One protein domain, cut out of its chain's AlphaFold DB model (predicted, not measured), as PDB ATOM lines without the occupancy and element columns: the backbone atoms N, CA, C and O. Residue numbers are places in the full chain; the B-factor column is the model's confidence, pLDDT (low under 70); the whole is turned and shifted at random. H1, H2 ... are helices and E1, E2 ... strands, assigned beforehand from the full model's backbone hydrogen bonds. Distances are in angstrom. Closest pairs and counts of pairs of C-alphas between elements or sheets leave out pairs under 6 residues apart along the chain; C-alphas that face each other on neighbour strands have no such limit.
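Overview. This is residues 8 to 182 of the 226 residues of an uncharacterized protein of Paragonimus westermani (UniProt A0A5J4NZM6). One long helix, H1, lies across one face of a small three-stranded sheet, and beside this body stands a larger, strongly twisted four-stranded sheet whose long E4-E5 hairpin sticks out at its tip, residues 84 to 89. A pair of short strands, E2 and E9, sits next to H1 and E8, while H2 packs on the last part of H1 and grazes the larger sheet, and H3 packs on H1 on the side away from that sheet. The printed part has 175 residues, with three named helices and nine named strands in the order E1 E2 H1 H2 E3 E4 E5 E6 E7 H3 E8 E9, a mixed class of helices and strands. The sheets, E1 E3 E4 E5, E7 E6 E8 and E2 E9, are each antiparallel throughout. The whole is compact, with a radius of gyration of the C-alphas of 18.0 A and spans of 52 by 46 by 30 A.

Arrangement. The largest sheet begins with E1, residues 8 to 13, an edge strand antiparallel to E3, residues 64 to 71, with N 9 and O 68 within hydrogen-bond range at 2.8 A. E3, E4, residues 74 to 85, and E5, residues 88 to 98, form a meander, each strand the antiparallel neighbour of the one before. E3 and E4 are a hairpin, with N 69 and O 76 at 2.8 A, and so are E4 and E5, with N 83 and O 90 at 2.8 A. E1 runs on into E2, residues 16 to 19, across a break of 2 residues at 77 degrees. E2 is antiparallel to E9, residues 177 to 180, with N 179 and O 17 at 3.1 A. H1, residues 26 to 49, is not on the four-stranded sheet. It is on one face of the sheet of E7, residues 125 to 130, E6, residues 107 to 114, and E8, residues 165 to 167, in two layers, a helix on one face of a sheet. Its height over the sheet is 6.4 A, and it lies over E6, only just slantwise to the strands at 58 degrees on the local plane; the closest C-alphas of H1 and E7 are those of Phe 35 and Phe 128, 7.0 A apart. E6 and E7 are a hairpin, with N 112 and O 127 at 3.0 A. The pairing of E6 is staggered: residues 107 to 109 pair with E8, with N 109 and O 165 at 2.8 A, and residues 109 to 114 with E7. The closest C-alphas of E8 and E9, Gln 167 and Val 179, are 5.1 A apart. H2, residues 55 to 62, touches H1 at residues 45 to 49 alone, about perpendicular at 77 degrees, with the closest C-alphas, Gln 48 and Ile 58, 6.8 A apart; it only grazes the four-stranded sheet. H3, residues 148 to 156, touches H1 at residues 42 to 46 alone, only just about perpendicular at 73 degrees, with the closest C-alphas, Arg 43 and Leu 150, 6.8 A apart. Every O i to N i+4 pair is within hydrogen-bond range in H1, H2 and H3.

Along the chain. E1 begins at C-alpha 8, (162.748, 122.546, 144.537). H1 measures 34.3 A from C-alpha 26 to C-alpha 49, which is at (146.974, 141.650, 159.805). E3 is 22.9 A long, E4 33.2 A, E5 31.6 A and E6 21.8 A. E9 ends at C-alpha 180, (158.766, 138.128, 139.919).

Size, cuts and confidence. The C-alphas farthest apart, Gly 86 and Gly 118, are 57.7 A apart. The printed part has no cut. The link from E7 to H3, residues 131 to 147, is long. Mean pLDDT of the printed part is 72.6; 58 residues are under 70, among them 14 to 27 and 168 to 182.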
ATOM      1  N   ILE A   8     164.130 122.063 144.619       79.50
ATOM      2  CA  ILE A   8     162.748 122.546 144.537       79.50
ATOM      3  C   ILE A   8     162.489 123.513 145.692       79.50
ATOM      4  O   ILE A   8     162.761 123.194 146.846       79.50
ATOM      5  N   PHE A   9     161.934 124.676 145.372       79.19
ATOM      6  CA  PHE A   9     161.668 125.769 146.295       79.19
ATOM      7  C   PHE A   9     160.203 126.213 146.174       79.19
ATOM      8  O   PHE A   9     159.795 126.683 145.106       79.19
ATOM      9  N   PRO A  10     159.387 126.078 147.231       74.44
ATOM     10  CA  PRO A  10     158.083 126.723 147.298       74.44
ATOM     11  C   PRO A  10     158.251 128.220 147.588       74.44
ATOM     12  O   PRO A  10     158.944 128.608 148.530       74.44
ATOM     13  N   LEU A  11     157.620 129.059 146.769       74.00
ATOM     14  CA  LEU A  11     157.696 130.516 146.818       74.00
ATOM     15  C   LEU A  11     156.288 131.126 146.824       74.00
ATOM     16  O   LEU A  11     155.418 130.654 146.099       74.00
ATOM     17  N   THR A  12     156.045 132.212 147.554       72.44
ATOM     18  CA  THR A  12     154.835 133.029 147.350       72.44
ATOM     19  C   THR A  12     155.029 133.963 146.165       72.44
ATOM     20  O   THR A  12     156.082 134.574 146.031       72.44
ATOM     21  N   TYR A  13     154.015 134.092 145.318       72.19
ATOM     22  CA  TYR A  13     154.058 134.928 144.127       72.19
ATOM     23  C   TYR A  13     153.322 136.244 144.345       72.19
ATOM     24  O   TYR A  13     152.101 136.252 144.496       72.19
ATOM     25  N   LEU A  14     154.068 137.356 144.340       69.81
ATOM     26  CA  LEU A  14     153.481 138.687 144.568       69.81
ATOM     27  C   LEU A  14     153.070 139.405 143.270       69.81
ATOM     28  O   LEU A  14     152.371 140.412 143.336       69.81
ATOM     29  N   GLY A  15     153.445 138.883 142.096       66.38
ATOM     30  CA  GLY A  15     153.006 139.414 140.803       66.38
ATOM     31  C   GLY A  15     154.067 139.379 139.704       66.38
ATOM     32  O   GLY A  15     155.171 138.868 139.901       66.38
ATOM     33  N   ASN A  16     153.689 139.929 138.545       67.00
ATOM     34  CA  ASN A  16     154.572 140.210 137.416       67.00
ATOM     35  C   ASN A  16     154.528 141.704 137.119       67.00
ATOM     36  O   ASN A  16     153.438 142.269 137.037       67.00
ATOM     37  N   SER A  17     155.686 142.296 136.852       60.12
ATOM     38  CA  SER A  17     155.772 143.610 136.217       60.12
ATOM     39  C   SER A  17     156.487 143.503 134.882       60.12
ATOM     40  O   SER A  17     157.397 142.682 134.758       60.12
ATOM     41  N   VAL A  18     156.048 144.299 133.904       59.59
ATOM     42  CA  VAL A  18     156.686 144.425 132.593       59.59
ATOM     43  C   VAL A  18     157.431 145.749 132.552       59.59
ATOM     44  O   VAL A  18     156.796 146.796 132.459       59.59
ATOM     45  N   LEU A  19     158.762 145.708 132.597       58.38
ATOM     46  CA  LEU A  19     159.563 146.909 132.343       58.38
ATOM     47  C   LEU A  19     159.700 147.103 130.833       58.38
ATOM     48  O   LEU A  19     160.110 146.180 130.117       58.38
ATOM     49  N   GLN A  20     159.339 148.296 130.362       55.38
ATOM     50  CA  GLN A  20     159.651 148.755 129.013       55.38
ATOM     51  C   GLN A  20     161.083 149.298 129.021       55.38
ATOM     52  O   GLN A  20     161.438 150.083 129.893       55.38
ATOM     53  N   SER A  21     161.922 148.837 128.091       53.09
ATOM     54  CA  SER A  21     163.337 149.226 128.022       53.09
ATOM     55  C   SER A  21     163.460 150.724 127.736       53.09
ATOM     56  O   SER A  21     163.100 151.172 126.644       53.09
ATOM     57  N   THR A  22     164.040 151.475 128.663       47.38
ATOM     58  CA  THR A  22     164.550 152.823 128.408       47.38
ATOM     59  C   THR A  22     165.932 152.936 129.045       47.38
ATOM     60  O   THR A  22     166.020 152.990 130.260       47.38
ATOM     61  N   ARG A  23     166.966 152.891 128.188       51.19
ATOM     62  CA  ARG A  23     168.387 153.299 128.323       51.19
ATOM     63  C   ARG A  23     169.052 153.392 129.713       51.19
ATOM     64  O   ARG A  23     168.542 154.037 130.609       51.19
ATOM     65  N   GLU A  24     170.299 152.903 129.739       51.28
ATOM     66  CA  GLU A  24     171.452 153.169 130.636       51.28
ATOM     67  C   GLU A  24     171.275 152.995 132.166       51.28
ATOM     68  O   GLU A  24     172.202 152.475 132.783       51.28
ATOM     69  N   ASP A  25     170.084 153.203 132.742       56.34
ATOM     70  CA  ASP A  25     169.810 153.093 134.192       56.34
ATOM     71  C   ASP A  25     168.846 151.935 134.538       56.34
ATOM     72  O   ASP A  25     168.055 151.982 135.488       56.34
ATOM     73  N   GLU A  26     168.894 150.852 133.753       65.62
ATOM     74  CA  GLU A  26     167.963 149.719 133.878       65.62
ATOM     75  C   GLU A  26     167.996 149.083 135.275       65.62
ATOM     76  O   GLU A  26     166.955 148.702 135.803       65.62
ATOM     77  N   LEU A  27     169.175 148.975 135.895       67.81
ATOM     78  CA  LEU A  27     169.340 148.334 137.203       67.81
ATOM     79  C   LEU A  27     168.771 149.166 138.358       67.81
ATOM     80  O   LEU A  27     168.177 148.589 139.269       67.81
ATOM     81  N   GLU A  28     168.928 150.487 138.313       71.56
ATOM     82  CA  GLU A  28     168.378 151.400 139.320       71.56
ATOM     83  C   GLU A  28     166.851 151.473 139.194       71.56
ATOM     84  O   GLU A  28     166.136 151.255 140.169       71.56
ATOM     85  N   THR A  29     166.342 151.567 137.962       73.75
ATOM     86  CA  THR A  29     164.896 151.509 137.677       73.75
ATOM     87  C   THR A  29     164.265 150.192 138.154       73.75
ATOM     88  O   THR A  29     163.175 150.165 138.727       73.75
ATOM     89  N   ILE A  30     164.949 149.063 137.934       72.94
ATOM     90  CA  ILE A  30     164.531 147.746 138.440       72.94
ATOM     91  C   ILE A  30     164.467 147.744 139.966       72.94
ATOM     92  O   ILE A  30     163.545 147.154 140.535       72.94
ATOM     93  N   TYR A  31     165.465 148.341 140.614       76.19
ATOM     94  CA  TYR A  31     165.566 148.393 142.063       76.19
ATOM     95  C   TYR A  31     164.417 149.200 142.673       76.19
ATOM     96  O   TYR A  31     163.731 148.682 143.553       76.19
ATOM     97  N   GLU A  32     164.169 150.412 142.175       78.19
ATOM     98  CA  GLU A  32     163.071 151.273 142.634       78.19
ATOM     99  C   GLU A  32     161.719 150.575 142.475       78.19
ATOM    100  O   GLU A  32     160.951 150.453 143.429       78.19
ATOM    101  N   LEU A  33     161.478 149.994 141.296       77.38
ATOM    102  CA  LEU A  33     160.252 149.259 141.011       77.38
ATOM    103  C   LEU A  33     160.071 148.066 141.962       77.38
ATOM    104  O   LEU A  33     158.986 147.856 142.507       77.38
ATOM    105  N   LEU A  34     161.127 147.274 142.180       77.50
ATOM    106  CA  LEU A  34     161.107 146.176 143.149       77.50
ATOM    107  C   LEU A  34     160.765 146.681 144.552       77.50
ATOM    108  O   LEU A  34     159.968 146.041 145.247       77.50
ATOM    109  N   PHE A  35     161.370 147.798 144.961       82.25
ATOM    110  CA  PHE A  35     161.166 148.426 146.266       82.25
ATOM    111  C   PHE A  35     159.711 148.835 146.470       82.25
ATOM    112  O   PHE A  35     159.087 148.400 147.444       82.25
ATOM    113  N   ASP A  36     159.135 149.546 145.507       81.88
ATOM    114  CA  ASP A  36     157.736 149.970 145.546       81.88
ATOM    115  C   ASP A  36     156.775 148.782 145.611       81.88
ATOM    116  O   ASP A  36     155.882 148.745 146.466       81.88
ATOM    117  N   TYR A  37     156.997 147.751 144.785       79.75
ATOM    118  CA  TYR A  37     156.184 146.529 144.828       79.75
ATOM    119  C   TYR A  37     156.199 145.871 146.206       79.75
ATOM    120  O   TYR A  37     155.174 145.356 146.668       79.75
ATOM    121  N   TYR A  38     157.354 145.869 146.867       83.44
ATOM    122  CA  TYR A  38     157.481 145.260 148.179       83.44
ATOM    123  C   TYR A  38     156.852 146.093 149.288       83.44
ATOM    124  O   TYR A  38     156.209 145.535 150.180       83.44
ATOM    125  N   LEU A  39     156.990 147.417 149.236       85.56
ATOM    126  CA  LEU A  39     156.315 148.300 150.181       85.56
ATOM    127  C   LEU A  39     154.799 148.171 150.073       85.56
ATOM    128  O   LEU A  39     154.119 148.046 151.092       85.56
ATOM    129  N   ASP A  40     154.263 148.127 148.857       84.94
ATOM    130  CA  ASP A  40     152.832 147.930 148.637       84.94
ATOM    131  C   ASP A  40     152.348 146.565 149.122       84.94
ATOM    132  O   ASP A  40     151.264 146.454 149.707       84.94
ATOM    133  N   PHE A  41     153.159 145.525 148.929       84.69
ATOM    134  CA  PHE A  41     152.934 144.222 149.546       84.69
ATOM    135  C   PHE A  41     152.849 144.339 151.075       84.69
ATOM    136  O   PHE A  41     151.849 143.923 151.666       84.69
ATOM    137  N   LEU A  42     153.843 144.956 151.720       85.56
ATOM    138  CA  LEU A  42     153.860 145.100 153.174       85.56
ATOM    139  C   LEU A  42     152.661 145.901 153.679       85.56
ATOM    140  O   LEU A  42     152.009 145.475 154.628       85.56
ATOM    141  N   ARG A  43     152.306 147.014 153.028       87.94
ATOM    142  CA  ARG A  43     151.126 147.817 153.392       87.94
ATOM    143  C   ARG A  43     149.846 146.982 153.361       87.94
ATOM    144  O   ARG A  43     149.046 147.058 154.297       87.94
ATOM    145  N   LYS A  44     149.665 146.144 152.334       85.00
ATOM    146  CA  LYS A  44     148.523 145.217 152.245       85.00
ATOM    147  C   LYS A  44     148.530 144.205 153.387       85.00
ATOM    148  O   LYS A  44     147.489 144.015 154.015       85.00
ATOM    149  N   VAL A  45     149.692 143.633 153.708       84.00
ATOM    150  CA  VAL A  45     149.845 142.740 154.866       84.00
ATOM    151  C   VAL A  45     149.465 143.460 156.155       84.00
ATOM    152  O   VAL A  45     148.646 142.935 156.897       84.00
ATOM    153  N   VAL A  46     149.966 144.674 156.415       86.94
ATOM    154  CA  VAL A  46     149.629 145.439 157.631       86.94
ATOM    155  C   VAL A  46     148.120 145.657 157.758       86.94
ATOM    156  O   VAL A  46     147.560 145.529 158.848       86.94
ATOM    157  N   ILE A  47     147.440 145.985 156.655       86.75
ATOM    158  CA  ILE A  47     145.985 146.185 156.643       86.75
ATOM    159  C   ILE A  47     145.252 144.877 156.968       86.75
ATOM    160  O   ILE A  47     144.326 144.884 157.780       86.75
ATOM    161  N   GLN A  48     145.665 143.763 156.362       82.38
ATOM    162  CA  GLN A  48     145.032 142.459 156.576       82.38
ATOM    163  C   GLN A  48     145.364 141.853 157.941       82.38
ATOM    164  O   GLN A  48     144.502 141.214 158.539       82.38
ATOM    165  N   PHE A  49     146.544 142.135 158.493       81.88
ATOM    166  CA  PHE A  49     146.974 141.650 159.805       81.88
ATOM    167  C   PHE A  49     146.091 142.173 160.940       81.88
ATOM    168  O   PHE A  49     145.897 141.507 161.952       81.88
ATOM    169  N   LYS A  50     145.455 143.338 160.746       78.88
ATOM    170  CA  LYS A  50     144.422 143.842 161.668       78.88
ATOM    171  C   LYS A  50     143.199 142.921 161.755       78.88
ATOM    172  O   LYS A  50     142.484 142.974 162.750       78.88
ATOM    173  N   ARG A  51     142.936 142.123 160.716       79.38
ATOM    174  CA  ARG A  51     141.809 141.180 160.631       79.38
ATOM    175  C   ARG A  51     142.233 139.763 160.997       79.38
ATOM    176  O   ARG A  51     141.536 139.098 161.754       79.38
ATOM    177  N   VAL A  52     143.371 139.325 160.467       71.38
ATOM    178  CA  VAL A  52     143.911 137.975 160.627       71.38
ATOM    179  C   VAL A  52     145.253 138.098 161.343       71.38
ATOM    180  O   VAL A  52     146.229 138.539 160.754       71.38
ATOM    181  N   GLN A  53     145.318 137.727 162.623       76.06
ATOM    182  CA  GLN A  53     146.510 137.882 163.484       76.06
ATOM    183  C   GLN A  53     147.628 136.858 163.180       76.06
ATOM    184  O   GLN A  53     148.395 136.470 164.057       76.06
ATOM    185  N   SER A  54     147.700 136.375 161.942       81.56
ATOM    186  CA  SER A  54     148.623 135.334 161.501       81.56
ATOM    187  C   SER A  54     149.173 135.687 160.127       81.56
ATOM    188  O   SER A  54     148.443 135.760 159.139       81.56
ATOM    189  N   PHE A  55     150.486 135.908 160.063       79.25
ATOM    190  CA  PHE A  55     151.164 136.252 158.814       79.25
ATOM    191  C   PHE A  55     151.105 135.105 157.803       79.25
ATOM    192  O   PHE A  55     150.875 135.345 156.624       79.25
ATOM    193  N   THR A  56     151.249 133.859 158.259       77.00
ATOM    194  CA  THR A  56     151.149 132.676 157.394       77.00
ATOM    195  C   THR A  56     149.787 132.600 156.709       77.00
ATOM    196  O   THR A  56     149.725 132.341 155.507       77.00
ATOM    197  N   ASP A  57     148.713 132.890 157.445       78.56
ATOM    198  CA  ASP A  57     147.355 132.813 156.912       78.56
ATOM    199  C   ASP A  57     147.113 133.918 155.881       78.56
ATOM    200  O   ASP A  57     146.676 133.616 154.772       78.56
ATOM    201  N   ILE A  58     147.535 135.157 156.173       79.31
ATOM    202  CA  ILE A  58     147.516 136.275 155.210       79.31
ATOM    203  C   ILE A  58     148.249 135.901 153.923       79.31
ATOM    204  O   ILE A  58     147.727 136.104 152.828       79.31
ATOM    205  N   MET A  59     149.454 135.334 154.041       77.12
ATOM    206  CA  MET A  59     150.243 134.942 152.875       77.12
ATOM    207  C   MET A  59     149.548 133.855 152.054       77.12
ATOM    208  O   MET A  59     149.605 133.897 150.827       77.12
ATOM    209  N   SER A  60     148.880 132.907 152.712       72.31
ATOM    210  CA  SER A  60     148.163 131.817 152.044       72.31
ATOM    211  C   SER A  60     146.837 132.246 151.403       72.31
ATOM    212  O   SER A  60     146.448 131.687 150.379       72.31
ATOM    213  N   GLU A  61     146.152 133.234 151.986       71.50
ATOM    214  CA  GLU A  61     144.849 133.716 151.520       71.50
ATOM    215  C   GLU A  61     145.002 134.757 150.406       71.50
ATOM    216  O   GLU A  61     144.296 134.710 149.397       71.50
ATOM    217  N   ALA A  62     145.942 135.691 150.566       69.38
ATOM    218  CA  ALA A  62     146.101 136.816 149.653       69.38
ATOM    219  C   ALA A  62     146.994 136.508 148.445       69.38
ATOM    220  O   ALA A  62     146.916 137.219 147.439       69.38
ATOM    221  N   TYR A  63     147.837 135.473 148.517       72.75
ATOM    222  CA  TYR A  63     148.839 135.212 147.489       72.75
ATOM    223  C   TYR A  63     148.918 133.743 147.084       72.75
ATOM    224  O   TYR A  63     148.767 132.816 147.876       72.75
ATOM    225  N   SER A  64     149.204 133.519 145.802       71.06
ATOM    226  CA  SER A  64     149.375 132.173 145.261       71.06
ATOM    227  C   SER A  64     150.763 131.615 145.576       71.06
ATOM    228  O   SER A  64     151.762 132.337 145.561       71.06
ATOM    229  N   THR A  65     150.842 130.301 145.788       72.12
ATOM    230  CA  THR A  65     152.121 129.584 145.879       72.12
ATOM    231  C   THR A  65     152.608 129.178 144.488       72.12
ATOM    232  O   THR A  65     151.835 128.724 143.640       72.12
ATOM    233  N   VAL A  66     153.908 129.323 144.267       73.56
ATOM    234  CA  VAL A  66     154.646 128.959 143.061       73.56
ATOM    235  C   VAL A  66     155.755 128.003 143.437       73.56
ATOM    236  O   VAL A  66     156.475 128.220 144.402       73.56
ATOM    237  N   VAL A  67     155.913 126.939 142.660       79.88
ATOM    238  CA  VAL A  67     157.008 125.989 142.856       79.88
ATOM    239  C   VAL A  67     158.092 126.288 141.837       79.88
ATOM    240  O   VAL A  67     157.867 126.170 140.632       79.88
ATOM    241  N   MET A  68     159.264 126.675 142.328       79.44
ATOM    242  CA  MET A  68     160.467 126.877 141.536       79.44
ATOM    243  C   MET A  68     161.340 125.630 141.598       79.44
ATOM    244  O   MET A  68     161.721 125.200 142.680       79.44
ATOM    245  N   ALA A  69     161.684 125.055 140.452       82.88
ATOM    246  CA  ALA A  69     162.649 123.970 140.349       82.88
ATOM    247  C   ALA A  69     163.877 124.445 139.568       82.88
ATOM    248  O   ALA A  69     163.743 124.999 138.477       82.88
ATOM    249  N   ILE A  70     165.060 124.226 140.136       79.81
ATOM    250  CA  ILE A  70     166.354 124.573 139.543       79.81
ATOM    251  C   ILE A  70     167.163 123.288 139.412       79.81
ATOM    252  O   ILE A  70     167.410 122.605 140.404       79.81
ATOM    253  N   GLY A  71     167.581 122.956 138.196       79.12
ATOM    254  CA  GLY A  71     168.414 121.787 137.941       79.12
ATOM    255  C   GLY A  71     168.756 121.660 136.463       79.12
ATOM    256  O   GLY A  71     167.977 122.063 135.604       79.12
ATOM    257  N   ASN A  72     169.921 121.088 136.160       74.88
ATOM    258  CA  ASN A  72     170.342 120.761 134.788       74.88
ATOM    259  C   ASN A  72     170.370 121.958 133.830       74.88
ATOM    260  O   ASN A  72     170.032 121.817 132.662       74.88
ATOM    261  N   GLY A  73     170.731 123.140 134.334       71.50
ATOM    262  CA  GLY A  73     170.719 124.382 133.554       71.50
ATOM    263  C   GLY A  73     169.321 124.956 133.304       71.50
ATOM    264  O   GLY A  73     169.195 125.990 132.662       71.50
ATOM    265  N   HIS A  74     168.264 124.334 133.824       77.19
ATOM    266  CA  HIS A  74     166.896 124.798 133.641       77.19
ATOM    267  C   HIS A  74     166.331 125.400 134.926       77.19
ATOM    268  O   HIS A  74     166.506 124.863 136.024       77.19
ATOM    269  N   LEU A  75     165.589 126.494 134.756       78.38
ATOM    270  CA  LEU A  75     164.683 127.030 135.764       78.38
ATOM    271  C   LEU A  75     163.254 126.711 135.324       78.38
ATOM    272  O   LEU A  75     162.847 127.028 134.209       78.38
ATOM    273  N   ILE A  76     162.469 126.097 136.199       80.69
ATOM    274  CA  ILE A  76     161.058 125.805 135.952       80.69
ATOM    275  C   ILE A  76     160.239 126.467 137.047       80.69
ATOM    276  O   ILE A  76     160.517 126.285 138.228       80.69
ATOM    277  N   LEU A  77     159.204 127.202 136.659       78.75
ATOM    278  CA  LEU A  77     158.235 127.777 137.576       78.75
ATOM    279  C   LEU A  77     156.858 127.181 137.312       78.75
ATOM    280  O   LEU A  77     156.348 127.234 136.192       78.75
ATOM    281  N   ARG A  78     156.246 126.634 138.357       78.62
ATOM    282  CA  ARG A  78     154.889 126.087 138.332       78.62
ATOM    283  C   ARG A  78     153.964 126.978 139.139       78.62
ATOM    284  O   ARG A  78     154.198 127.199 140.323       78.62
ATOM    285  N   PHE A  79     152.904 127.447 138.503       75.31
ATOM    286  CA  PHE A  79     151.867 128.288 139.085       75.31
ATOM    287  C   PHE A  79     150.581 127.486 139.193       75.31
ATOM    288  O   PHE A  79     150.232 126.729 138.285       75.31
ATOM    289  N   ILE A  80     149.853 127.696 140.280       70.06
ATOM    290  CA  ILE A  80     148.474 127.240 140.405       70.06
ATOM    291  C   ILE A  80     147.612 128.492 140.285       70.06
ATOM    292  O   ILE A  80     147.578 129.313 141.194       70.06
ATOM    293  N   SER A  81     146.970 128.662 139.132       65.25
ATOM    294  CA  SER A  81     146.038 129.760 138.884       65.25
ATOM    295  C   SER A  81     144.617 129.259 139.076       65.25
ATOM    296  O   SER A  81     144.264 128.192 138.581       65.25
ATOM    297  N   THR A  82     143.777 130.028 139.755       64.12
ATOM    298  CA  THR A  82     142.329 129.799 139.773       64.12
ATOM    299  C   THR A  82     141.668 130.648 138.699       64.12
ATOM    300  O   THR A  82     141.785 131.870 138.723       64.12
ATOM    301  N   GLU A  83     140.988 130.005 137.758       62.84
ATOM    302  CA  GLU A  83     140.225 130.646 136.689       62.84
ATOM    303  C   GLU A  83     138.732 130.440 136.971       62.84
ATOM    304  O   GLU A  83     138.303 129.324 137.270       62.84
ATOM    305  N   LYS A  84     137.938 131.515 136.931       67.38
ATOM    306  CA  LYS A  84     136.479 131.432 137.074       67.38
ATOM    307  C   LYS A  84     135.840 131.433 135.692       67.38
ATOM    308  O   LYS A  84     136.075 132.354 134.915       67.38
ATOM    309  N   CYS A  85     135.023 130.426 135.405       62.84
ATOM    310  CA  CYS A  85     134.202 130.363 134.201       62.84
ATOM    311  C   CYS A  85     132.747 130.144 134.634       62.84
ATOM    312  O   CYS A  85     132.378 129.058 135.084       62.84
ATOM    313  N   GLY A  86     131.946 131.214 134.577       79.69
ATOM    314  CA  GLY A  86     130.623 131.246 135.205       79.69
ATOM    315  C   GLY A  86     130.719 131.043 136.721       79.69
ATOM    316  O   GLY A  86     131.585 131.627 137.374       79.69
ATOM    317  N   ASP A  87     129.872 130.167 137.265       80.19
ATOM    318  CA  ASP A  87     129.857 129.820 138.695       80.19
ATOM    319  C   ASP A  87     130.914 128.772 139.084       80.19
ATOM    320  O   ASP A  87     131.078 128.437 140.258       80.19
ATOM    321  N   GLN A  88     131.657 128.238 138.111       63.00
ATOM    322  CA  GLN A  88     132.652 127.197 138.346       63.00
ATOM    323  C   GLN A  88     134.053 127.803 138.489       63.00
ATOM    324  O   GLN A  88     134.486 128.645 137.699       63.00
ATOM    325  N   THR A  89     134.782 127.357 139.516       69.69
ATOM    326  CA  THR A  89     136.181 127.741 139.751       69.69
ATOM    327  C   THR A  89     137.090 126.575 139.384       69.69
ATOM    328  O   THR A  89     137.056 125.526 140.024       69.69
ATOM    329  N   PHE A  90     137.933 126.767 138.374       69.44
ATOM    330  CA  PHE A  90     138.887 125.774 137.893       69.44
ATOM    331  C   PHE A  90     140.290 126.095 138.402       69.44
ATOM    332  O   PHE A  90     140.719 127.248 138.395       69.44
ATOM    333  N   ARG A  91     141.039 125.070 138.825       69.19
ATOM    334  CA  ARG A  91     142.467 125.201 139.138       69.19
ATOM    335  C   ARG A  91     143.284 124.798 137.917       69.19
ATOM    336  O   ARG A  91     143.291 123.636 137.523       69.19
ATOM    337  N   LYS A  92     143.981 125.763 137.330       68.25
ATOM    338  CA  LYS A  92     144.880 125.581 136.196       68.25
ATOM    339  C   LYS A  92     146.319 125.529 136.687       68.25
ATOM    340  O   LYS A  92     146.819 126.479 137.290       68.25
ATOM    341  N   HIS A  93     146.994 124.430 136.386       74.06
ATOM    342  CA  HIS A  93     148.434 124.318 136.569       74.06
ATOM    343  C   HIS A  93     149.125 124.915 135.343       74.06
ATOM    344  O   HIS A  93     148.971 124.417 134.229       74.06
ATOM    345  N   LEU A  94     149.859 126.006 135.540       73.31
ATOM    346  CA  LEU A  94     150.676 126.629 134.505       73.31
ATOM    347  C   LEU A  94     152.135 126.305 134.796       73.31
ATOM    348  O   LEU A  94     152.614 126.547 135.899       73.31
ATOM    349  N   GLU A  95     152.855 125.786 133.812       78.94
ATOM    350  CA  GLU A  95     154.293 125.553 133.910       78.94
ATOM    351  C   GLU A  95     155.012 126.475 132.929       78.94
ATOM    352  O   GLU A  95     154.639 126.573 131.760       78.94
ATOM    353  N   LYS A  96     156.045 127.165 133.412       75.75
ATOM    354  CA  LYS A  96     156.938 127.973 132.591       75.75
ATOM    355  C   LYS A  96     158.361 127.472 132.773       75.75
ATOM    356  O   LYS A  96     158.877 127.482 133.887       75.75
ATOM    357  N   LYS A  97     158.976 127.038 131.678       76.88
ATOM    358  CA  LYS A  97     160.377 126.618 131.633       76.88
ATOM    359  C   LYS A  97     161.211 127.759 131.071       76.88
ATOM    360  O   LYS A  97     160.746 128.444 130.166       76.88
ATOM    361  N   PHE A  98     162.396 127.938 131.629       74.12
ATOM    362  CA  PHE A  98     163.413 128.861 131.155       74.12
ATOM    363  C   PHE A  98     164.650 128.043 130.810       74.12
ATOM    364  O   PHE A  98     165.141 127.256 131.635       74.12
ATOM    365  N   THR A  99     165.124 128.190 129.580       72.25
ATOM    366  CA  THR A  99     166.426 127.658 129.171       72.25
ATOM    367  C   THR A  99     167.549 128.577 129.671       72.25
ATOM    368  O   THR A  99     167.277 129.735 130.001       72.25
ATOM    369  N   PRO A 100     168.806 128.095 129.737       69.56
ATOM    370  CA  PRO A 100     169.948 128.947 130.075       69.56
ATOM    371  C   PRO A 100     170.000 130.230 129.235       69.56
ATOM    372  O   PRO A 100     170.259 131.302 129.767       69.56
ATOM    373  N   ASP A 101     169.676 130.123 127.944       68.62
ATOM    374  CA  ASP A 101     169.730 131.237 126.992       68.62
ATOM    375  C   ASP A 101     168.641 132.296 127.240       68.62
ATOM    376  O   ASP A 101     168.789 133.456 126.861       68.62
ATOM    377  N   GLU A 102     167.537 131.918 127.889       65.88
ATOM    378  CA  GLU A 102     166.441 132.829 128.235       65.88
ATOM    379  C   GLU A 102     166.654 133.530 129.585       65.88
ATOM    380  O   GLU A 102     165.953 134.503 129.890       65.88
ATOM    381  N   LEU A 103     167.586 133.035 130.410       63.88
ATOM    382  CA  LEU A 103     167.777 133.460 131.792       63.88
ATOM    383  C   LEU A 103     169.055 134.289 131.948       63.88
ATOM    384  O   LEU A 103     170.114 133.785 132.304       63.88
ATOM    385  N   ILE A 104     168.935 135.592 131.703       59.38
ATOM    386  CA  ILE A 104     170.105 136.480 131.636       59.38
ATOM    387  C   ILE A 104     170.573 136.928 133.031       59.38
ATOM    388  O   ILE A 104     171.771 137.012 133.276       59.38
ATOM    389  N   TYR A 105     169.648 137.172 133.966       64.12
ATOM    390  CA  TYR A 105     169.978 137.530 135.351       64.12
ATOM    391  C   TYR A 105     169.063 136.815 136.345       64.12
ATOM    392  O   TYR A 105     167.883 136.596 136.096       64.12
ATOM    393  N   PHE A 106     169.597 136.465 137.507       69.12
ATOM    394  CA  PHE A 106     168.808 135.939 138.611       69.12
ATOM    395  C   PHE A 106     169.301 136.597 139.887       69.12
ATOM    396  O   PHE A 106     170.349 136.230 140.419       69.12
ATOM    397  N   ASN A 107     168.566 137.607 140.347       74.69
ATOM    398  CA  ASN A 107     168.929 138.352 141.541       74.69
ATOM    399  C   ASN A 107     167.962 138.025 142.666       74.69
ATOM    400  O   ASN A 107     166.744 138.041 142.489       74.69
ATOM    401  N   CYS A 108     168.530 137.759 143.836       76.94
ATOM    402  CA  CYS A 108     167.778 137.623 145.065       76.94
ATOM    403  C   CYS A 108     168.023 138.855 145.938       76.94
ATOM    404  O   CYS A 108     169.180 139.236 146.114       76.94
ATOM    405  N   TYR A 109     166.969 139.466 146.475       80.38
ATOM    406  CA  TYR A 109     167.045 140.647 147.335       80.38
ATOM    407  C   TYR A 109     166.398 140.383 148.695       80.38
ATOM    408  O   TYR A 109     165.386 139.691 148.795       80.38
ATOM    409  N   TYR A 110     166.956 140.986 149.738       80.06
ATOM    410  CA  TYR A 110     166.408 141.006 151.089       80.06
ATOM    411  C   TYR A 110     166.035 142.432 151.464       80.06
ATOM    412  O   TYR A 110     166.879 143.322 151.353       80.06
ATOM    413  N   MET A 111     164.805 142.646 151.942       83.62
ATOM    414  CA  MET A 111     164.476 143.916 152.587       83.62
ATOM    415  C   MET A 111     165.064 143.914 153.990       83.62
ATOM    416  O   MET A 111     164.653 143.137 154.867       83.62
ATOM    417  N   GLU A 112     166.012 144.808 154.201       84.44
ATOM    418  CA  GLU A 112     166.554 145.079 155.515       84.44
ATOM    419  C   GLU A 112     165.931 146.353 156.064       84.44
ATOM    420  O   GLU A 112     165.770 147.347 155.362       84.44
ATOM    421  N   VAL A 113     165.538 146.280 157.333       86.12
ATOM    422  CA  VAL A 113     164.919 147.380 158.063       86.12
ATOM    423  C   VAL A 113     165.898 147.786 159.146       86.12
ATOM    424  O   VAL A 113     166.316 146.947 159.946       86.12
ATOM    425  N   VAL A 114     166.262 149.060 159.157       84.69
ATOM    426  CA  VAL A 114     167.194 149.642 160.117       84.69
ATOM    427  C   VAL A 114     166.472 150.661 160.987       84.69
ATOM    428  O   VAL A 114     165.527 151.330 160.563       84.69
ATOM    429  N   ILE A 115     166.926 150.761 162.232       82.44
ATOM    430  CA  ILE A 115     166.444 151.740 163.202       82.44
ATOM    431  C   ILE A 115     167.639 152.640 163.513       82.44
ATOM    432  O   ILE A 115     168.686 152.116 163.906       82.44
ATOM    433  N   PRO A 116     167.529 153.965 163.337       71.56
ATOM    434  CA  PRO A 116     168.624 154.861 163.661       71.56
ATOM    435  C   PRO A 116     168.909 154.813 165.166       71.56
ATOM    436  O   PRO A 116     167.997 154.832 165.999       71.56
ATOM    437  N   MET A 117     170.190 154.780 165.527       66.50
ATOM    438  CA  MET A 117     170.627 154.890 166.918       66.50
ATOM    439  C   MET A 117     170.427 156.341 167.394       66.50
ATOM    440  O   MET A 117     171.137 157.239 166.948       66.50
ATOM    441  N   GLY A 118     169.459 156.601 168.283       63.75
ATOM    442  CA  GLY A 118     169.206 157.948 168.822       63.75
ATOM    443  C   GLY A 118     167.770 158.198 169.302       63.75
ATOM    444  O   GLY A 118     166.939 157.289 169.345       63.75
ATOM    445  N   ARG A 119     167.461 159.451 169.685       47.84
ATOM    446  CA  ARG A 119     166.121 159.899 170.132       47.84
ATOM    447  C   ARG A 119     165.134 159.941 168.953       47.84
ATOM    448  O   ARG A 119     164.780 161.006 168.471       47.84
ATOM    449  N   GLY A 120     164.707 158.771 168.488       57.72
ATOM    450  CA  GLY A 120     163.785 158.631 167.355       57.72
ATOM    451  C   GLY A 120     163.291 157.203 167.122       57.72
ATOM    452  O   GLY A 120     162.902 156.874 166.008       57.72
ATOM    453  N   GLY A 121     163.294 156.348 168.156       62.09
ATOM    454  CA  GLY A 121     163.076 154.889 168.074       62.09
ATOM    455  C   GLY A 121     161.688 154.403 167.626       62.09
ATOM    456  O   GLY A 121     161.297 153.289 167.960       62.09
ATOM    457  N   ARG A 122     160.920 155.234 166.918       75.00
ATOM    458  CA  ARG A 122     159.638 154.873 166.296       75.00
ATOM    459  C   ARG A 122     159.695 154.859 164.772       75.00
ATOM    460  O   ARG A 122     158.757 154.356 164.161       75.00
ATOM    461  N   LYS A 123     160.758 155.406 164.176       86.81
ATOM    462  CA  LYS A 123     160.897 155.520 162.728       86.81
ATOM    463  C   LYS A 123     161.857 154.467 162.196       86.81
ATOM    464  O   LYS A 123     162.961 154.317 162.717       86.81
ATOM    465  N   CYS A 124     161.414 153.743 161.179       89.25
ATOM    466  CA  CYS A 124     162.221 152.747 160.494       89.25
ATOM    467  C   CYS A 124     162.653 153.277 159.132       89.25
ATOM    468  O   CYS A 124     161.903 153.989 158.464       89.25
ATOM    469  N   PHE A 125     163.833 152.853 158.706       89.00
ATOM    470  CA  PHE A 125     164.303 153.012 157.338       89.00
ATOM    471  C   PHE A 125     164.492 151.632 156.738       89.00
ATOM    472  O   PHE A 125     164.702 150.656 157.465       89.00
ATOM    473  N   ALA A 126     164.423 151.529 155.422       88.75
ATOM    474  CA  ALA A 126     164.680 150.273 154.754       88.75
ATOM    475  C   ALA A 126     165.432 150.442 153.451       88.75
ATOM    476  O   ALA A 126     165.397 151.492 152.822       88.75
ATOM    477  N   TYR A 127     166.089 149.361 153.061       86.31
ATOM    478  CA  TYR A 127     166.788 149.254 151.796       86.31
ATOM    479  C   TYR A 127     166.741 147.802 151.314       86.31
ATOM    480  O   TYR A 127     166.544 146.866 152.103       86.31
ATOM    481  N   PHE A 128     166.911 147.608 150.009       83.62
ATOM    482  CA  PHE A 128     167.067 146.287 149.428       83.62
ATOM    483  C   PHE A 128     168.542 145.936 149.295       83.62
ATOM    484  O   PHE A 128     169.317 146.626 148.643       83.62
ATOM    485  N   ARG A 129     168.932 144.802 149.873       81.88
ATOM    486  CA  ARG A 129     170.275 144.249 149.705       81.88
ATOM    487  C   ARG A 129     170.218 143.030 148.804       81.88
ATOM    488  O   ARG A 129     169.409 142.137 149.059       81.88
ATOM    489  N   ARG A 130     171.094 142.922 147.801       80.06
ATOM    490  CA  ARG A 130     171.223 141.652 147.070       80.06
ATOM    491  C   ARG A 130     171.791 140.584 147.992       80.06
ATOM    492  O   ARG A 130     172.649 140.847 148.829       80.06
ATOM    493  N   ALA A 131     171.358 139.347 147.802       79.56
ATOM    494  CA  ALA A 131     171.812 138.205 148.585       79.56
ATOM    495  C   ALA A 131     173.329 137.988 148.506       79.56
ATOM    496  O   ALA A 131     173.932 137.529 149.473       79.56
ATOM    497  N   VAL A 132     173.928 138.350 147.369       79.38
ATOM    498  CA  VAL A 132     175.369 138.247 147.107       79.38
ATOM    499  C   VAL A 132     176.181 139.386 147.727       79.38
ATOM    500  O   VAL A 132     177.386 139.236 147.915       79.38
ATOM    501  N   ASP A 133     175.544 140.510 148.069       78.94
ATOM    502  CA  ASP A 133     176.239 141.667 148.622       78.94
ATOM    503  C   ASP A 133     176.527 141.447 150.113       78.94
ATOM    504  O   ASP A 133     175.646 141.093 150.905       78.94
ATOM    505  N   THR A 134     177.774 141.684 150.522       73.06
ATOM    506  CA  THR A 134     178.175 141.608 151.933       73.06
ATOM    507  C   THR A 134     177.514 142.711 152.765       73.06
ATOM    508  O   THR A 134     177.349 143.824 152.275       73.06
ATOM    509  N   ARG A 135     177.224 142.452 154.051       70.69
ATOM    510  CA  ARG A 135     176.661 143.425 155.023       70.69
ATOM    511  C   ARG A 135     177.650 144.536 155.444       70.69
ATOM    512  O   ARG A 135     177.774 144.856 156.624       70.69
ATOM    513  N   ARG A 136     178.432 145.074 154.512       59.00
ATOM    514  CA  ARG A 136     179.447 146.098 154.783       59.00
ATOM    515  C   ARG A 136     178.806 147.463 154.568       59.00
ATOM    516  O   ARG A 136     178.711 147.884 153.432       59.00
ATOM    517  N   CYS A 137     178.359 148.082 155.662       61.38
ATOM    518  CA  CYS A 137     177.901 149.474 155.758       61.38
ATOM    519  C   CYS A 137     176.910 149.909 154.664       61.38
ATOM    520  O   CYS A 137     177.293 150.264 153.555       61.38
ATOM    521  N   VAL A 138     175.626 149.921 155.013       67.44
ATOM    522  CA  VAL A 138     174.563 150.462 154.158       67.44
ATOM    523  C   VAL A 138     174.798 151.959 153.982       67.44
ATOM    524  O   VAL A 138     174.920 152.648 155.000       67.44
ATOM    525  N   PRO A 139     174.901 152.470 152.749       70.38
ATOM    526  CA  PRO A 139     175.071 153.895 152.545       70.38
ATOM    527  C   PRO A 139     173.742 154.609 152.858       70.38
ATOM    528  O   PRO A 139     172.660 154.070 152.617       70.38
ATOM    529  N   GLU A 140     173.817 155.774 153.507       74.75
ATOM    530  CA  GLU A 140     172.632 156.484 154.024       74.75
ATOM    531  C   GLU A 140     171.688 156.953 152.911       74.75
ATOM    532  O   GLU A 140     170.483 157.025 153.122       74.75
ATOM    533  N   ASP A 141     172.221 157.226 151.723       78.00
ATOM    534  CA  ASP A 141     171.467 157.603 150.525       78.00
ATOM    535  C   ASP A 141     170.594 156.465 149.970       78.00
ATOM    536  O   ASP A 141     169.574 156.730 149.340       78.00
ATOM    537  N   ALA A 142     170.935 155.205 150.253       76.62
ATOM    538  CA  ALA A 142     170.127 154.043 149.888       76.62
ATOM    539  C   ALA A 142     168.996 153.746 150.889       76.62
ATOM    540  O   ALA A 142     168.194 152.833 150.660       76.62
ATOM    541  N   LEU A 143     168.941 154.465 152.019       84.56
ATOM    542  CA  LEU A 143     167.915 154.284 153.039       84.56
ATOM    543  C   LEU A 143     166.658 155.075 152.690       84.56
ATOM    544  O   LEU A 143     166.661 156.301 152.625       84.56
ATOM    545  N   LEU A 144     165.542 154.361 152.576       86.81
ATOM    546  CA  LEU A 144     164.229 154.959 152.397       86.81
ATOM    547  C   LEU A 144     163.478 154.984 153.721       86.81
ATOM    548  O   LEU A 144     163.314 153.963 154.396       86.81
ATOM    549  N   GLU A 145     163.019 156.172 154.091       89.12
ATOM    550  CA  GLU A 145     162.208 156.386 155.279       89.12
ATOM    551  C   GLU A 145     160.833 155.720 155.115       89.12
ATOM    552  O   GLU A 145     160.122 155.945 154.135       89.12
ATOM    553  N   LEU A 146     160.437 154.897 156.089       90.38
ATOM    554  CA  LEU A 146     159.133 154.236 156.083       90.38
ATOM    555  C   LEU A 146     158.077 155.096 156.777       90.38
ATOM    556  O   LEU A 146     158.357 155.812 157.739       90.38
ATOM    557  N   ASP A 147     156.820 154.983 156.347       90.88
ATOM    558  CA  ASP A 147     155.707 155.640 157.034       90.88
ATOM    559  C   ASP A 147     155.541 155.134 158.483       90.88
ATOM    560  O   ASP A 147     156.045 154.072 158.869       90.88
ATOM    561  N   ASP A 148     154.870 155.925 159.322       89.31
ATOM    562  CA  ASP A 148     154.773 155.652 160.762       89.31
ATOM    563  C   ASP A 148     153.992 154.369 161.063       89.31
ATOM    564  O   ASP A 148     154.318 153.643 162.004       89.31
ATOM    565  N   GLN A 149     152.974 154.065 160.253       90.38
ATOM    566  CA  GLN A 149     152.157 152.871 160.432       90.38
ATOM    567  C   GLN A 149     152.977 151.613 160.139       90.38
ATOM    568  O   GLN A 149     152.950 150.659 160.924       90.38
ATOM    569  N   LEU A 150     153.704 151.611 159.023       90.19
ATOM    570  CA  LEU A 150     154.564 150.508 158.628       90.19
ATOM    571  C   LEU A 150     155.736 150.357 159.600       90.19
ATOM    572  O   LEU A 150     156.019 149.239 160.032       90.19
ATOM    573  N   SER A 151     156.351 151.467 160.017       91.00
ATOM    574  CA  SER A 151     157.411 151.475 161.033       91.00
ATOM    575  C   SER A 151     156.936 150.832 162.337       91.00
ATOM    576  O   SER A 151     157.557 149.886 162.821       91.00
ATOM    577  N   ALA A 152     155.790 151.268 162.874       89.50
ATOM    578  CA  ALA A 152     155.233 150.716 164.106       89.50
ATOM    579  C   ALA A 152     154.913 149.218 163.980       89.50
ATOM    580  O   ALA A 152     155.227 148.437 164.883       89.50
ATOM    581  N   TRP A 153     154.326 148.801 162.852       89.25
ATOM    582  CA  TRP A 153     154.014 147.394 162.612       89.25
ATOM    583  C   TRP A 153     155.279 146.536 162.509       89.25
ATOM    584  O   TRP A 153     155.333 145.478 163.132       89.25
ATOM    585  N   LEU A 154     156.307 146.990 161.784       88.31
ATOM    586  CA  LEU A 154     157.577 146.272 161.630       88.31
ATOM    587  C   LEU A 154     158.330 146.138 162.957       88.31
ATOM    588  O   LEU A 154     158.872 145.073 163.244       88.31
ATOM    589  N   LEU A 155     158.325 147.185 163.787       87.19
ATOM    590  CA  LEU A 155     158.924 147.146 165.124       87.19
ATOM    591  C   LEU A 155     158.220 146.129 166.027       87.19
ATOM    592  O   LEU A 155     158.881 145.353 166.720       87.19
ATOM    593  N   HIS A 156     156.886 146.097 165.989       86.94
ATOM    594  CA  HIS A 156     156.092 145.138 166.755       86.94
ATOM    595  C   HIS A 156     156.279 143.695 166.252       86.94
ATOM    596  O   HIS A 156     156.387 142.756 167.040       86.94
ATOM    597  N   ASN A 157     156.397 143.523 164.935       85.44
ATOM    598  CA  ASN A 157     156.444 142.227 164.260       85.44
ATOM    599  C   ASN A 157     157.850 141.847 163.770       85.44
ATOM    600  O   ASN A 157     158.002 141.114 162.795       85.44
ATOM    601  N   ARG A 158     158.902 142.300 164.466       82.75
ATOM    602  CA  ARG A 158     160.310 142.069 164.080       82.75
ATOM    603  C   ARG A 158     160.709 140.597 163.924       82.75
ATOM    604  O   ARG A 158     161.673 140.299 163.230       82.75
ATOM    605  N   HIS A 159     159.976 139.705 164.587       81.19
ATOM    606  CA  HIS A 159     160.181 138.259 164.583       81.19
ATOM    607  C   HIS A 159     159.640 137.575 163.316       81.19
ATOM    608  O   HIS A 159     159.954 136.413 163.072       81.19
ATOM    609  N   ILE A 160     158.811 138.266 162.527       78.69
ATOM    610  CA  ILE A 160     158.223 137.700 161.316       78.69
ATOM    611  C   ILE A 160     159.291 137.682 160.213       78.69
ATOM    612  O   ILE A 160     159.847 138.739 159.885       78.69
ATOM    613  N   PRO A 161     159.591 136.508 159.625       72.06
ATOM    614  CA  PRO A 161     160.578 136.413 158.564       72.06
ATOM    615  C   PRO A 161     160.104 137.201 157.345       72.06
ATOM    616  O   PRO A 161     158.984 137.029 156.859       72.06
ATOM    617  N   ARG A 162     160.978 138.075 156.846       75.62
ATOM    618  CA  ARG A 162     160.704 138.865 155.648       75.62
ATOM    619  C   ARG A 162     161.076 138.060 154.410       75.62
ATOM    620  O   ARG A 162     162.215 137.597 154.313       75.62
ATOM    621  N   PRO A 163     160.143 137.881 153.473       68.75
ATOM    622  CA  PRO A 163     160.416 137.086 152.299       68.75
ATOM    623  C   PRO A 163     161.457 137.694 151.344       68.75
ATOM    624  O   PRO A 163     161.406 138.893 151.077       68.75
ATOM    625  N   PRO A 164     162.384 136.882 150.798       69.31
ATOM    626  CA  PRO A 164     163.356 137.352 149.818       69.31
ATOM    627  C   PRO A 164     162.748 137.485 148.424       69.31
ATOM    628  O   PRO A 164     162.112 136.553 147.935       69.31
ATOM    629  N   LEU A 165     163.039 138.581 147.731       72.50
ATOM    630  CA  LEU A 165     162.583 138.788 146.362       72.50
ATOM    631  C   LEU A 165     163.488 138.120 145.352       72.50
ATOM    632  O   LEU A 165     164.698 138.119 145.528       72.50
ATOM    633  N   VAL A 166     162.906 137.564 144.289       68.12
ATOM    634  CA  VAL A 166     163.639 136.831 143.254       68.12
ATOM    635  C   VAL A 166     163.260 137.363 141.883       68.12
ATOM    636  O   VAL A 166     162.227 136.998 141.327       68.12
ATOM    637  N   GLN A 167     164.134 138.189 141.325       70.56
ATOM    638  CA  GLN A 167     163.973 138.795 140.014       70.56
ATOM    639  C   GLN A 167     164.639 137.935 138.936       70.56
ATOM    640  O   GLN A 167     165.779 137.499 139.099       70.56
ATOM    641  N   TYR A 168     163.970 137.785 137.793       65.00
ATOM    642  CA  TYR A 168     164.580 137.270 136.573       65.00
ATOM    643  C   TYR A 168     164.090 138.068 135.349       65.00
ATOM    644  O   TYR A 168     162.898 138.356 135.239       65.00
ATOM    645  N   PRO A 169     164.960 138.473 134.413       56.59
ATOM    646  CA  PRO A 169     164.548 139.111 133.180       56.59
ATOM    647  C   PRO A 169     164.126 138.062 132.145       56.59
ATOM    648  O   PRO A 169     164.482 136.889 132.229       56.59
ATOM    649  N   ARG A 170     163.366 138.503 131.141       53.59
ATOM    650  CA  ARG A 170     163.108 137.747 129.914       53.59
ATOM    651  C   ARG A 170     163.603 138.600 128.752       53.59
ATOM    652  O   ARG A 170     163.288 139.784 128.710       53.59
ATOM    653  N   TRP A 171     164.337 138.013 127.816       42.62
ATOM    654  CA  TRP A 171     164.632 138.643 126.530       42.62
ATOM    655  C   TRP A 171     163.910 137.871 125.430       42.62
ATOM    656  O   TRP A 171     164.182 136.700 125.206       42.62
ATOM    657  N   PHE A 172     162.981 138.525 124.745       40.38
ATOM    658  CA  PHE A 172     162.646 138.190 123.365       40.38
ATOM    659  C   PHE A 172     162.571 139.501 122.589       40.38
ATOM    660  O   PHE A 172     162.198 140.530 123.154       40.38
ATOM    661  N   ALA A 173     162.970 139.446 121.316       34.78
ATOM    662  CA  ALA A 173     162.906 140.548 120.366       34.78
ATOM    663  C   ALA A 173     161.550 141.267 120.492       34.78
ATOM    664  O   ALA A 173     160.510 140.654 120.266       34.78
ATOM    665  N   ASN A 174     161.589 142.539 120.903       35.34
ATOM    666  CA  ASN A 174     160.499 143.350 121.476       35.34
ATOM    667  C   ASN A 174     160.353 143.214 123.011       35.34
ATOM    668  O   ASN A 174     159.378 142.701 123.561       35.34
ATOM    669  N   TYR A 175     161.406 143.712 123.661       40.34
ATOM    670  CA  TYR A 175     161.623 144.131 125.050       40.34
ATOM    671  C   TYR A 175     160.446 144.013 126.041       40.34
ATOM    672  O   TYR A 175     159.564 144.868 126.097       40.34
ATOM    673  N   SER A 176     160.488 142.997 126.911       34.47
ATOM    674  CA  SER A 176     159.685 142.949 128.144       34.47
ATOM    675  C   SER A 176     160.406 142.176 129.255       34.47
ATOM    676  O   SER A 176     160.593 140.962 129.166       34.47
ATOM    677  N   MET A 177     160.791 142.863 130.334       36.94
ATOM    678  CA  MET A 177     161.356 142.225 131.532       36.94
ATOM    679  C   MET A 177     160.229 141.774 132.465       36.94
ATOM    680  O   MET A 177     159.356 142.576 132.741       36.94
ATOM    681  N   SER A 178     160.240 140.536 132.973       39.00
ATOM    682  CA  SER A 178     159.202 140.018 133.887       39.00
ATOM    683  C   SER A 178     159.730 139.914 135.317       39.00
ATOM    684  O   SER A 178     160.200 138.852 135.711       39.00
ATOM    685  N   VAL A 179     159.578 140.954 136.131       40.28
ATOM    686  CA  VAL A 179     159.965 140.888 137.549       40.28
ATOM    687  C   VAL A 179     159.008 139.968 138.302       40.28
ATOM    688  O   VAL A 179     157.803 140.214 138.294       40.28
ATOM    689  N   ARG A 180     159.527 138.914 138.941       46.41
ATOM    690  CA  ARG A 180     158.766 138.128 139.919       46.41
ATOM    691  C   ARG A 180     159.291 138.387 141.305       46.41
ATOM    692  O   ARG A 180     160.386 138.889 141.514       46.41
ATOM    693  N   VAL A 181     158.424 138.126 142.256       45.97
ATOM    694  CA  VAL A 181     158.596 138.538 143.631       45.97
ATOM    695  C   VAL A 181     158.257 137.296 144.430       45.97
ATOM    696  O   VAL A 181     157.160 136.753 144.276       45.97
ATOM    697  N   ALA A 182     159.253 136.786 145.146       46.22
ATOM    698  CA  ALA A 182     159.208 135.511 145.837       46.22
ATOM    699  C   ALA A 182     159.200 135.713 147.355       46.22
ATOM    700  O   ALA A 182     159.436 136.809 147.856       46.22
TER     701      ALA A 182